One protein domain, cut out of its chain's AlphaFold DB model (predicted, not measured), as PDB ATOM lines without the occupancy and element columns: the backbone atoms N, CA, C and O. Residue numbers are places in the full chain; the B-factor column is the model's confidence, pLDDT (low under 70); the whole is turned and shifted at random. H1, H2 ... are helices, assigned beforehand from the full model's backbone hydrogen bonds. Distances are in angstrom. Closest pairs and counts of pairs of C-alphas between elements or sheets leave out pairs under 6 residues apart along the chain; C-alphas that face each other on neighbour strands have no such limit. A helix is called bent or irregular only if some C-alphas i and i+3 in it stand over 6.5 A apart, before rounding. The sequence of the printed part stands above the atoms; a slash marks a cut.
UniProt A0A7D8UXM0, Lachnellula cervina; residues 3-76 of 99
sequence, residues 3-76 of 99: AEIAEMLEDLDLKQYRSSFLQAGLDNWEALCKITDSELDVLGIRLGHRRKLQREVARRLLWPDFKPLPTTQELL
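What this domain is: This is residues 3 to 76 of the 99 residues of a protein of Lachnellula cervina (UniProt A0A7D8UXM0). A helical hairpin of H1 and H2 makes one side of a small cluster of mostly short helices, and the longest helix, H5, runs past on another side, with short H3 close to both H1 and H5. H4 stands near H5, and after a long loop, residues 61 to 71, the last helix, H6, folds back onto residues 54 to 58 of H5. The helices meet at few places, yet the whole is compact, with a radius of gyration of the C-alphas of 11.4 A, and rounded, with spans of 32 by 24 by 20 A. The printed part has 74 residues with six named helices, H1 to H6 in chain order, and no named strand; the class is all helix.

Where its parts are: H1, residues 3 to 11, begins at C-alpha 3 (12.992, 9.772, 82.034) and is 12.2 A long from first to last C-alpha. H2, residues 15 to 23, is 13.7 A long; it is irregular, with C-alphas 16 and 19 standing 7.1 A apart. H3, residues 29 to 34, measures 8.6 A, and H4, residues 37 to 42, measures 8.7 A. H5, residues 47 to 60, begins at C-alpha 47 (-10.002, 9.997, 73.694) and is 20.2 A long. H6, residues 72 to 76, measures 6.2 A and ends at C-alpha 76 (-1.430, -5.717, 73.314).

How they stand to each other: H1 and H2 touch and form a helical hairpin; their closest C-alphas, of Leu 9 and Lys 15, are 4.8 A apart. They run opposite ways at a shallow tilt of 33 degrees, only just short of steep. H1 and H3 are close but not clearly touching, about perpendicular at 76 degrees, with the closest C-alphas, of Ile 5 and Trp 29, 6.5 A apart. H2 and H3 are only just apart, at 8.4 A. H3 and H5 are close but not clearly touching, with the closest C-alphas, of Cys 33 and Val 57, 6.8 A apart. H4 and H5 are also close but not clearly touching; their closest C-alphas, of Leu 40 and Arg 50, are 7.2 A apart. H5 touches H6 with residues 54 to 58 alone, and the closest C-alphas, of Gln 54 and Thr 72, are 6.7 A apart. H3 and H6 only just touch, with 3 pairs of C-alphas within 8 A, the closest being Lys 34 and Leu 76 at 6.5 A. H1 and H5 are apart, and so are H2 and H5. In H1, H3, H4, H5 and H6 every O i to N i+4 pair is within hydrogen-bond range; in H2, 3 of 5 are.

The domain as a whole: The two C-alphas farthest apart, of Gln 23 and Phe 66, are separated by 34.1 A. The printed part has no cut. The link from H5 to H6, 11 residues, is long; the other links are tight. The mean pLDDT of the printed part is 83.2, and residue 73 is under 70.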
ATOM      1  N   ALA A   3      12.793   8.775  83.081       70.94
ATOM      2  CA  ALA A   3      12.992   9.772  82.034       70.94
ATOM      3  C   ALA A   3      12.276   9.387  80.735       70.94
ATOM      4  O   ALA A   3      11.633  10.237  80.140       70.94
ATOM      5  N   GLU A   4      12.270   8.104  80.370       79.62
ATOM      6  CA  GLU A   4      11.755   7.649  79.073       79.62
ATOM      7  C   GLU A   4      10.263   7.971  78.860       79.62
ATOM      8  O   GLU A   4       9.868   8.466  77.806       79.62
ATOM      9  N   ILE A   5       9.428   7.749  79.884       84.25
ATOM     10  CA  ILE A   5       8.010   8.138  79.844       84.25
ATOM     11  C   ILE A   5       7.853   9.658  79.897       84.25
ATOM     12  O   ILE A   5       6.979  10.205  79.231       84.25
ATOM     13  N   ALA A   6       8.682  10.353  80.680       84.56
ATOM     14  CA  ALA A   6       8.602  11.804  80.799       84.56
ATOM     15  C   ALA A   6       8.910  12.501  79.464       84.56
ATOM     16  O   ALA A   6       8.150  13.383  79.079       84.56
ATOM     17  N   GLU A   7       9.953  12.060  78.756       86.75
ATOM     18  CA  GLU A   7      10.348  12.575  77.441       86.75
ATOM     19  C   GLU A   7       9.259  12.315  76.396       86.75
ATOM     20  O   GLU A   7       8.799  13.251  75.754       86.75
ATOM     21  N   MET A   8       8.722  11.093  76.310       86.75
ATOM     22  CA  MET A   8       7.610  10.818  75.387       86.75
ATOM     23  C   MET A   8       6.348  11.610  75.683       86.75
ATOM     24  O   MET A   8       5.662  12.070  74.772       86.75
ATOM     25  N   LEU A   9       5.977  11.716  76.962       87.38
ATOM     26  CA  LEU A   9       4.823  12.516  77.340       87.38
ATOM     27  C   LEU A   9       5.075  13.988  77.010       87.38
ATOM     28  O   LEU A   9       4.123  14.690  76.698       87.38
ATOM     29  N   GLU A  10       6.312  14.467  77.062       89.12
ATOM     30  CA  GLU A  10       6.663  15.815  76.629       89.12
ATOM     31  C   GLU A  10       6.564  15.975  75.103       89.12
ATOM     32  O   GLU A  10       5.882  16.895  74.656       89.12
ATOM     33  N   ASP A  11       7.094  15.032  74.319       89.19
ATOM     34  CA  ASP A  11       6.987  15.009  72.849       89.19
ATOM     35  C   ASP A  11       5.529  14.981  72.356       89.19
ATOM     36  O   ASP A  11       5.169  15.622  71.365       89.19
ATOM     37  N   LEU A  12       4.656  14.254  73.058       87.69
ATOM     38  CA  LEU A  12       3.234  14.143  72.714       87.69
ATOM     39  C   LEU A  12       2.377  15.308  73.241       87.69
ATOM     40  O   LEU A  12       1.168  15.353  72.958       87.69
ATOM     41  N   ASP A  13       2.987  16.239  73.981       88.81
ATOM     42  CA  ASP A  13       2.337  17.331  74.718       88.81
ATOM     43  C   ASP A  13       1.325  16.824  75.774       88.81
ATOM     44  O   ASP A  13       0.255  17.378  76.015       88.81
ATOM     45  N   LEU A  14       1.663  15.705  76.414       88.56
ATOM     46  CA  LEU A  14       0.906  14.997  77.449       88.56
ATOM     47  C   LEU A  14       1.577  15.040  78.832       88.56
ATOM     48  O   LEU A  14       1.126  14.359  79.754       88.56
ATOM     49  N   LYS A  15       2.609  15.870  79.021       88.69
ATOM     50  CA  LYS A  15       3.340  16.030  80.295       88.69
ATOM     51  C   LYS A  15       2.448  16.292  81.512       88.69
ATOM     52  O   LYS A  15       2.800  15.907  82.623       88.69
ATOM     53  N   GLN A  16       1.269  16.887  81.311       88.81
ATOM     54  CA  GLN A  16       0.274  17.107  82.367       88.81
ATOM     55  C   GLN A  16      -0.236  15.805  83.007       88.81
ATOM     56  O   GLN A  16      -0.626  15.802  84.170       88.81
ATOM     57  N   TYR A  17      -0.204  14.690  82.273       88.00
ATOM     58  CA  TYR A  17      -0.631  13.387  82.774       88.00
ATOM     59  C   TYR A  17       0.487  12.632  83.491       88.00
ATOM     60  O   TYR A  17       0.207  11.635  84.148       88.00
ATOM     61  N   ARG A  18       1.740  13.103  83.428       87.69
ATOM     62  CA  ARG A  18       2.909  12.431  84.016       87.69
ATOM     63  C   ARG A  18       2.687  12.025  85.472       87.69
ATOM     64  O   ARG A  18       3.004  10.901  85.844       87.69
ATOM     65  N   SER A  19       2.115  12.911  86.285       86.94
ATOM     66  CA  SER A  19       1.832  12.610  87.693       86.94
ATOM     67  C   SER A  19       0.760  11.534  87.872       86.94
ATOM     68  O   SER A  19       0.847  10.763  88.823       86.94
ATOM     69  N   SER A  20      -0.226  11.457  86.975       88.44
ATOM     70  CA  SER A  20      -1.246  10.402  86.975       88.44
ATOM     71  C   SER A  20      -0.652   9.057  86.557       88.44
ATOM     72  O   SER A  20      -0.916   8.051  87.204       88.44
ATOM     73  N   PHE A  21       0.211   9.050  85.535       86.00
ATOM     74  CA  PHE A  21       0.928   7.849  85.096       86.00
ATOM     75  C   PHE A  21       1.840   7.301  86.203       86.00
ATOM     76  O   PHE A  21       1.770   6.119  86.524       86.00
ATOM     77  N   LEU A  22       2.628   8.157  86.861       86.94
ATOM     78  CA  LEU A  22       3.492   7.736  87.971       86.94
ATOM     79  C   LEU A  22       2.696   7.207  89.173       86.94
ATOM     80  O   LEU A  22       3.100   6.216  89.774       86.94
ATOM     81  N   GLN A  23       1.563   7.829  89.511       86.56
ATOM     82  CA  GLN A  23       0.688   7.340  90.585       86.56
ATOM     83  C   GLN A  23       0.051   5.986  90.261       86.56
ATOM     84  O   GLN A  23      -0.165   5.187  91.167       86.56
ATOM     85  N   ALA A  24      -0.207   5.714  88.982       84.62
ATOM     86  CA  ALA A  24      -0.699   4.424  88.510       84.62
ATOM     87  C   ALA A  24       0.400   3.347  88.388       84.62
ATOM     88  O   ALA A  24       0.092   2.211  88.045       84.62
ATOM     89  N   GLY A  25       1.675   3.678  88.647       84.94
ATOM     90  CA  GLY A  25       2.800   2.751  88.455       84.94
ATOM     91  C   GLY A  25       3.201   2.557  86.987       84.94
ATOM     92  O   GLY A  25       3.775   1.538  86.621       84.94
ATOM     93  N   LEU A  26       2.875   3.524  86.126       84.56
ATOM     94  CA  LEU A  26       3.215   3.535  84.701       84.56
ATOM     95  C   LEU A  26       4.494   4.353  84.490       84.56
ATOM     96  O   LEU A  26       4.495   5.406  83.851       84.56
ATOM     97  N   ASP A  27       5.583   3.897  85.099       83.31
ATOM     98  CA  ASP A  27       6.889   4.565  85.058       83.31
ATOM     99  C   ASP A  27       7.790   4.116  83.895       83.31
ATOM    100  O   ASP A  27       8.824   4.742  83.647       83.31
ATOM    101  N   ASN A  28       7.384   3.082  83.154       85.06
ATOM    102  CA  ASN A  28       8.148   2.491  82.059       85.06
ATOM    103  C   ASN A  28       7.289   2.231  80.810       85.06
ATOM    104  O   ASN A  28       6.057   2.165  80.869       85.06
ATOM    105  N   TRP A  29       7.958   2.091  79.661       82.00
ATOM    106  CA  TRP A  29       7.303   1.872  78.371       82.00
ATOM    107  C   TRP A  29       6.477   0.591  78.319       82.00
ATOM    108  O   TRP A  29       5.407   0.570  77.718       82.00
ATOM    109  N   GLU A  30       6.944  -0.466  78.972       78.62
ATOM    110  CA  GLU A  30       6.276  -1.762  78.978       78.62
ATOM    111  C   GLU A  30       4.928  -1.699  79.713       78.62
ATOM    112  O   GLU A  30       3.927  -2.230  79.237       78.62
ATOM    113  N   ALA A  31       4.873  -0.981  80.834       82.25
ATOM    114  CA  ALA A  31       3.658  -0.718  81.592       82.25
ATOM    115  C   ALA A  31       2.705   0.191  80.806       82.25
ATOM    116  O   ALA A  31       1.507  -0.085  80.749       82.25
ATOM    117  N   LEU A  32       3.230   1.219  80.127       83.44
ATOM    118  CA  LEU A  32       2.429   2.064  79.236       83.44
ATOM    119  C   LEU A  32       1.845   1.266  78.063       83.44
ATOM    120  O   LEU A  32       0.704   1.476  77.685       83.44
ATOM    121  N   CYS A  33       2.601   0.329  77.505       80.44
ATOM    122  CA  CYS A  33       2.143  -0.581  76.461       80.44
ATOM    123  C   CYS A  33       1.061  -1.557  76.951       80.44
ATOM    124  O   CYS A  33       0.223  -1.994  76.165       80.44
ATOM    125  N   LYS A  34       1.077  -1.889  78.248       78.44
ATOM    126  CA  LYS A  34       0.119  -2.794  78.891       78.44
ATOM    127  C   LYS A  34      -1.170  -2.105  79.356       78.44
ATOM    128  O   LYS A  34      -2.137  -2.799  79.670       78.44
ATOM    129  N   ILE A  35      -1.200  -0.770  79.414       82.50
ATOM    130  CA  ILE A  35      -2.379  -0.033  79.876       82.50
ATOM    131  C   ILE A  35      -3.558  -0.235  78.916       82.50
ATOM    132  O   ILE A  35      -3.388  -0.221  77.701       82.50
ATOM    133  N   THR A  36      -4.766  -0.408  79.453       82.00
ATOM    134  CA  THR A  36      -5.985  -0.554  78.643       82.00
ATOM    135  C   THR A  36      -6.691   0.788  78.434       82.00
ATOM    136  O   THR A  36      -6.497   1.735  79.198       82.00
ATOM    137  N   ASP A  37      -7.571   0.874  77.430       79.56
ATOM    138  CA  ASP A  37      -8.439   2.049  77.248       79.56
ATOM    139  C   ASP A  37      -9.296   2.344  78.486       79.56
ATOM    140  O   ASP A  37      -9.565   3.514  78.752       79.56
ATOM    141  N   SER A  38      -9.689   1.312  79.241       80.94
ATOM    142  CA  SER A  38     -10.441   1.442  80.494       80.94
ATOM    143  C   SER A  38      -9.601   2.091  81.590       80.94
ATOM    144  O   SER A  38     -10.067   3.011  82.249       80.94
ATOM    145  N   GLU A  39      -8.343   1.678  81.748       84.56
ATOM    146  CA  GLU A  39      -7.418   2.299  82.706       84.56
ATOM    147  C   GLU A  39      -7.135   3.765  82.325       84.56
ATOM    148  O   GLU A  39      -7.159   4.653  83.175       84.56
ATOM    149  N   LEU A  40      -6.959   4.063  81.029       83.31
ATOM    150  CA  LEU A  40      -6.828   5.444  80.537       83.31
ATOM    151  C   LEU A  40      -8.109   6.270  80.759       83.31
ATOM    152  O   LEU A  40      -8.034   7.486  80.960       83.31
ATOM    153  N   ASP A  41      -9.281   5.631  80.709       85.06
ATOM    154  CA  ASP A  41     -10.574   6.246  81.016       85.06
ATOM    155  C   ASP A  41     -10.696   6.602  82.497       85.06
ATOM    156  O   ASP A  41     -11.030   7.741  82.824       85.06
ATOM    157  N   VAL A  42     -10.313   5.676  83.380       86.94
ATOM    158  CA  VAL A  42     -10.260   5.876  84.836       86.94
ATOM    159  C   VAL A  42      -9.299   7.010  85.203       86.94
ATOM    160  O   VAL A  42      -9.605   7.821  86.076       86.94
ATOM    161  N   LEU A  43      -8.175   7.137  84.490       86.19
ATOM    162  CA  LEU A  43      -7.238   8.259  84.637       86.19
ATOM    163  C   LEU A  43      -7.774   9.595  84.080       86.19
ATOM    164  O   LEU A  43      -7.098  10.622  84.183       86.19
ATOM    165  N   GLY A  44      -8.964   9.610  83.472       85.44
ATOM    166  CA  GLY A  44      -9.592  10.809  82.916       85.44
ATOM    167  C   GLY A  44      -8.909  11.332  81.648       85.44
ATOM    168  O   GLY A  44      -9.024  12.514  81.306       85.44
ATOM    169  N   ILE A  45      -8.164  10.485  80.934       87.94
ATOM    170  CA  ILE A  45      -7.452  10.884  79.717       87.94
ATOM    171  C   ILE A  45      -8.456  10.997  78.571       87.94
ATOM    172  O   ILE A  45      -9.243  10.092  78.315       87.94
ATOM    173  N   ARG A  46      -8.431  12.105  77.823       89.88
ATOM    174  CA  ARG A  46      -9.364  12.330  76.703       89.88
ATOM    175  C   ARG A  46      -9.080  11.366  75.548       89.88
ATOM    176  O   ARG A  46      -7.918  11.106  75.244       89.88
ATOM    177  N   LEU A  47     -10.119  10.931  74.828       85.25
ATOM    178  CA  LEU A  47     -10.002   9.997  73.694       85.25
ATOM    179  C   LEU A  47      -8.948  10.427  72.653       85.25
ATOM    180  O   LEU A  47      -8.174   9.604  72.177       85.25
ATOM    181  N   GLY A  48      -8.853  11.724  72.340       87.25
ATOM    182  CA  GLY A  48      -7.836  12.240  71.413       87.25
ATOM    183  C   GLY A  48      -6.392  12.015  71.886       87.25
ATOM    184  O   GLY A  48      -5.517  11.728  71.075       87.25
ATOM    185  N   HIS A  49      -6.142  12.086  73.196       89.06
ATOM    186  CA  HIS A  49      -4.827  11.825  73.786       89.06
ATOM    187  C   HIS A  49      -4.508  10.330  73.810       89.06
ATOM    188  O   HIS A  49      -3.377   9.952  73.516       89.06
ATOM    189  N   ARG A  50      -5.516   9.482  74.057       87.25
ATOM    190  CA  ARG A  50      -5.371   8.019  73.951       87.25
ATOM    191  C   ARG A  50      -4.922   7.623  72.547       87.25
ATOM    192  O   ARG A  50      -3.961   6.882  72.408       87.25
ATOM    193  N   ARG A  51      -5.520   8.217  71.505       87.50
ATOM    194  CA  ARG A  51      -5.116   7.976  70.107       87.50
ATOM    195  C   ARG A  51      -3.690   8.440  69.801       87.50
ATOM    196  O   ARG A  51      -3.000   7.788  69.026       87.50
ATOM    197  N   LYS A  52      -3.228   9.544  70.401       88.06
ATOM    198  CA  LYS A  52      -1.823   9.977  70.282       88.06
ATOM    199  C   LYS A  52      -0.871   8.959  70.915       88.06
ATOM    200  O   LYS A  52       0.089   8.563  70.265       88.06
ATOM    201  N   LEU A  53      -1.171   8.501  72.132       86.75
ATOM    202  CA  LEU A  53      -0.383   7.476  72.826       86.75
ATOM    203  C   LEU A  53      -0.357   6.166  72.039       86.75
ATOM    204  O   LEU A  53       0.713   5.654  71.739       86.75
ATOM    205  N   GLN A  54      -1.524   5.676  71.622       85.56
ATOM    206  CA  GLN A  54      -1.648   4.502  70.760       85.56
ATOM    207  C   GLN A  54      -0.829   4.655  69.477       85.56
ATOM    208  O   GLN A  54      -0.212   3.689  69.040       85.56
ATOM    209  N   ARG A  55      -0.800   5.846  68.858       87.06
ATOM    210  CA  ARG A  55      -0.021   6.073  67.633       87.06
ATOM    211  C   ARG A  55       1.471   5.974  67.896       87.06
ATOM    212  O   ARG A  55       2.167   5.363  67.094       87.06
ATOM    213  N   GLU A  56       1.942   6.536  68.999       86.50
ATOM    214  CA  GLU A  56       3.345   6.439  69.388       86.50
ATOM    215  C   GLU A  56       3.740   4.989  69.702       86.50
ATOM    216  O   GLU A  56       4.748   4.494  69.200       86.50
ATOM    217  N   VAL A  57       2.884   4.262  70.429       84.38
ATOM    218  CA  VAL A  57       3.047   2.821  70.687       84.38
ATOM    219  C   VAL A  57       3.101   2.037  69.381       84.38
ATOM    220  O   VAL A  57       4.033   1.263  69.164       84.38
ATOM    221  N   ALA A  58       2.168   2.295  68.467       84.12
ATOM    222  CA  ALA A  58       2.135   1.667  67.156       84.12
ATOM    223  C   ALA A  58       3.425   1.952  66.366       84.12
ATOM    224  O   ALA A  58       4.034   1.025  65.843       84.12
ATOM    225  N   ARG A  59       3.899   3.205  66.321       83.00
ATOM    226  CA  ARG A  59       5.139   3.579  65.615       83.00
ATOM    227  C   ARG A  59       6.360   2.830  66.135       83.00
ATOM    228  O   ARG A  59       7.154   2.340  65.335       83.00
ATOM    229  N   ARG A  60       6.497   2.692  67.456       79.31
ATOM    230  CA  ARG A  60       7.600   1.929  68.065       79.31
ATOM    231  C   ARG A  60       7.497   0.425  67.813       79.31
ATOM    232  O   ARG A  60       8.522  -0.242  67.733       79.31
ATOM    233  N   LEU A  61       6.286  -0.089  67.603       77.88
ATOM    234  CA  LEU A  61       6.031  -1.449  67.113       77.88
ATOM    235  C   LEU A  61       6.188  -1.588  65.590       77.88
ATOM    236  O   LEU A  61       5.788  -2.603  65.026       77.88
ATOM    237  N   LEU A  62       6.767  -0.582  64.921       80.25
ATOM    238  CA  LEU A  62       6.941  -0.523  63.467       80.25
ATOM    239  C   LEU A  62       5.613  -0.568  62.698       80.25
ATOM    240  O   LEU A  62       5.550  -1.018  61.552       80.25
ATOM    241  N   TRP A  63       4.538  -0.069  63.308       79.12
ATOM    242  CA  TRP A  63       3.263   0.075  62.632       79.12
ATOM    243  C   TRP A  63       3.291   1.247  61.652       79.12
ATOM    244  O   TRP A  63       3.582   2.380  62.050       79.12
ATOM    245  N   PRO A  64       2.923   1.027  60.385       79.12
ATOM    246  CA  PRO A  64       2.887   2.102  59.411       79.12
ATOM    247  C   PRO A  64       1.788   3.132  59.707       79.12
ATOM    248  O   PRO A  64       0.630   2.785  59.947       79.12
ATOM    249  N   ASP A  65       2.116   4.422  59.584       76.56
ATOM    250  CA  ASP A  65       1.168   5.528  59.798       76.56
ATOM    251  C   ASP A  65      -0.041   5.502  58.849       76.56
ATOM    252  O   ASP A  65      -1.125   5.967  59.217       76.56
ATOM    253  N   PHE A  66       0.139   4.940  57.647       79.38
ATOM    254  CA  PHE A  66      -0.910   4.807  56.632       79.38
ATOM    255  C   PHE A  66      -1.963   3.750  56.984       79.38
ATOM    256  O   PHE A  66      -3.047   3.755  56.401       79.38
ATOM    257  N   LYS A  67      -1.668   2.846  57.925       77.00
ATOM    258  CA  LYS A  67      -2.659   1.900  58.434       77.00
ATOM    259  C   LYS A  67      -3.525   2.558  59.508       77.00
ATOM    260  O   LYS A  67      -3.047   3.450  60.229       77.00
ATOM    261  N   PRO A  68      -4.794   2.120  59.632       83.25
ATOM    262  CA  PRO A  68      -5.652   2.570  60.714       83.25
ATOM    263  C   PRO A  68      -4.958   2.312  62.047       83.25
ATOM    264  O   PRO A  68      -4.186   1.360  62.196       83.25
ATOM    265  N   LEU A  69      -5.195   3.220  62.987       78.88
ATOM    266  CA  LEU A  69      -4.640   3.095  64.317       78.88
ATOM    267  C   LEU A  69      -5.255   1.852  64.979       78.88
ATOM    268  O   LEU A  69      -6.482   1.826  65.109       78.88
ATOM    269  N   PRO A  70      -4.444   0.851  65.352       76.31
ATOM    270  CA  PRO A  70      -4.944  -0.351  65.993       76.31
ATOM    271  C   PRO A  70      -5.498  -0.008  67.371       76.31
ATOM    272  O   PRO A  70      -5.054   0.932  68.040       76.31
ATOM    273  N   THR A  71      -6.483  -0.786  67.791       79.75
ATOM    274  CA  THR A  71      -7.080  -0.674  69.123       79.75
ATOM    275  C   THR A  71      -6.027  -1.004  70.186       79.75
ATOM    276  O   THR A  71      -5.110  -1.781  69.921       79.75
ATOM    277  N   THR A  72      -6.159  -0.502  71.420       70.50
ATOM    278  CA  THR A  72      -5.240  -0.885  72.516       70.50
ATOM    279  C   THR A  72      -5.146  -2.402  72.682       70.50
ATOM    280  O   THR A  72      -4.066  -2.940  72.895       70.50
ATOM    281  N   GLN A  73      -6.259  -3.115  72.496       68.81
ATOM    282  CA  GLN A  73      -6.281  -4.575  72.530       68.81
ATOM    283  C   GLN A  73      -5.472  -5.221  71.391       68.81
ATOM    284  O   GLN A  73      -4.799  -6.222  71.615       68.81
ATOM    285  N   GLU A  74      -5.481  -4.645  70.190       72.31
ATOM    286  CA  GLU A  74      -4.641  -5.118  69.081       72.31
ATOM    287  C   GLU A  74      -3.160  -4.819  69.332       72.31
ATOM    288  O   GLU A  74      -2.312  -5.666  69.066       72.31
ATOM    289  N   LEU A  75      -2.839  -3.653  69.905       74.06
ATOM    290  CA  LEU A  75      -1.473  -3.314  70.314       74.06
ATOM    291  C   LEU A  75      -0.936  -4.304  71.352       74.06
ATOM    292  O   LEU A  75       0.190  -4.779  71.211       74.06
ATOM    293  N   LEU A  76      -1.758  -4.676  72.338       72.12
ATOM    294  CA  LEU A  76      -1.430  -5.717  73.314       72.12
ATOM    295  C   LEU A  76      -1.128  -7.056  72.631       72.12
ATOM    296  O   LEU A  76      -0.109  -7.671  72.933       72.12
TER     297      LEU A  76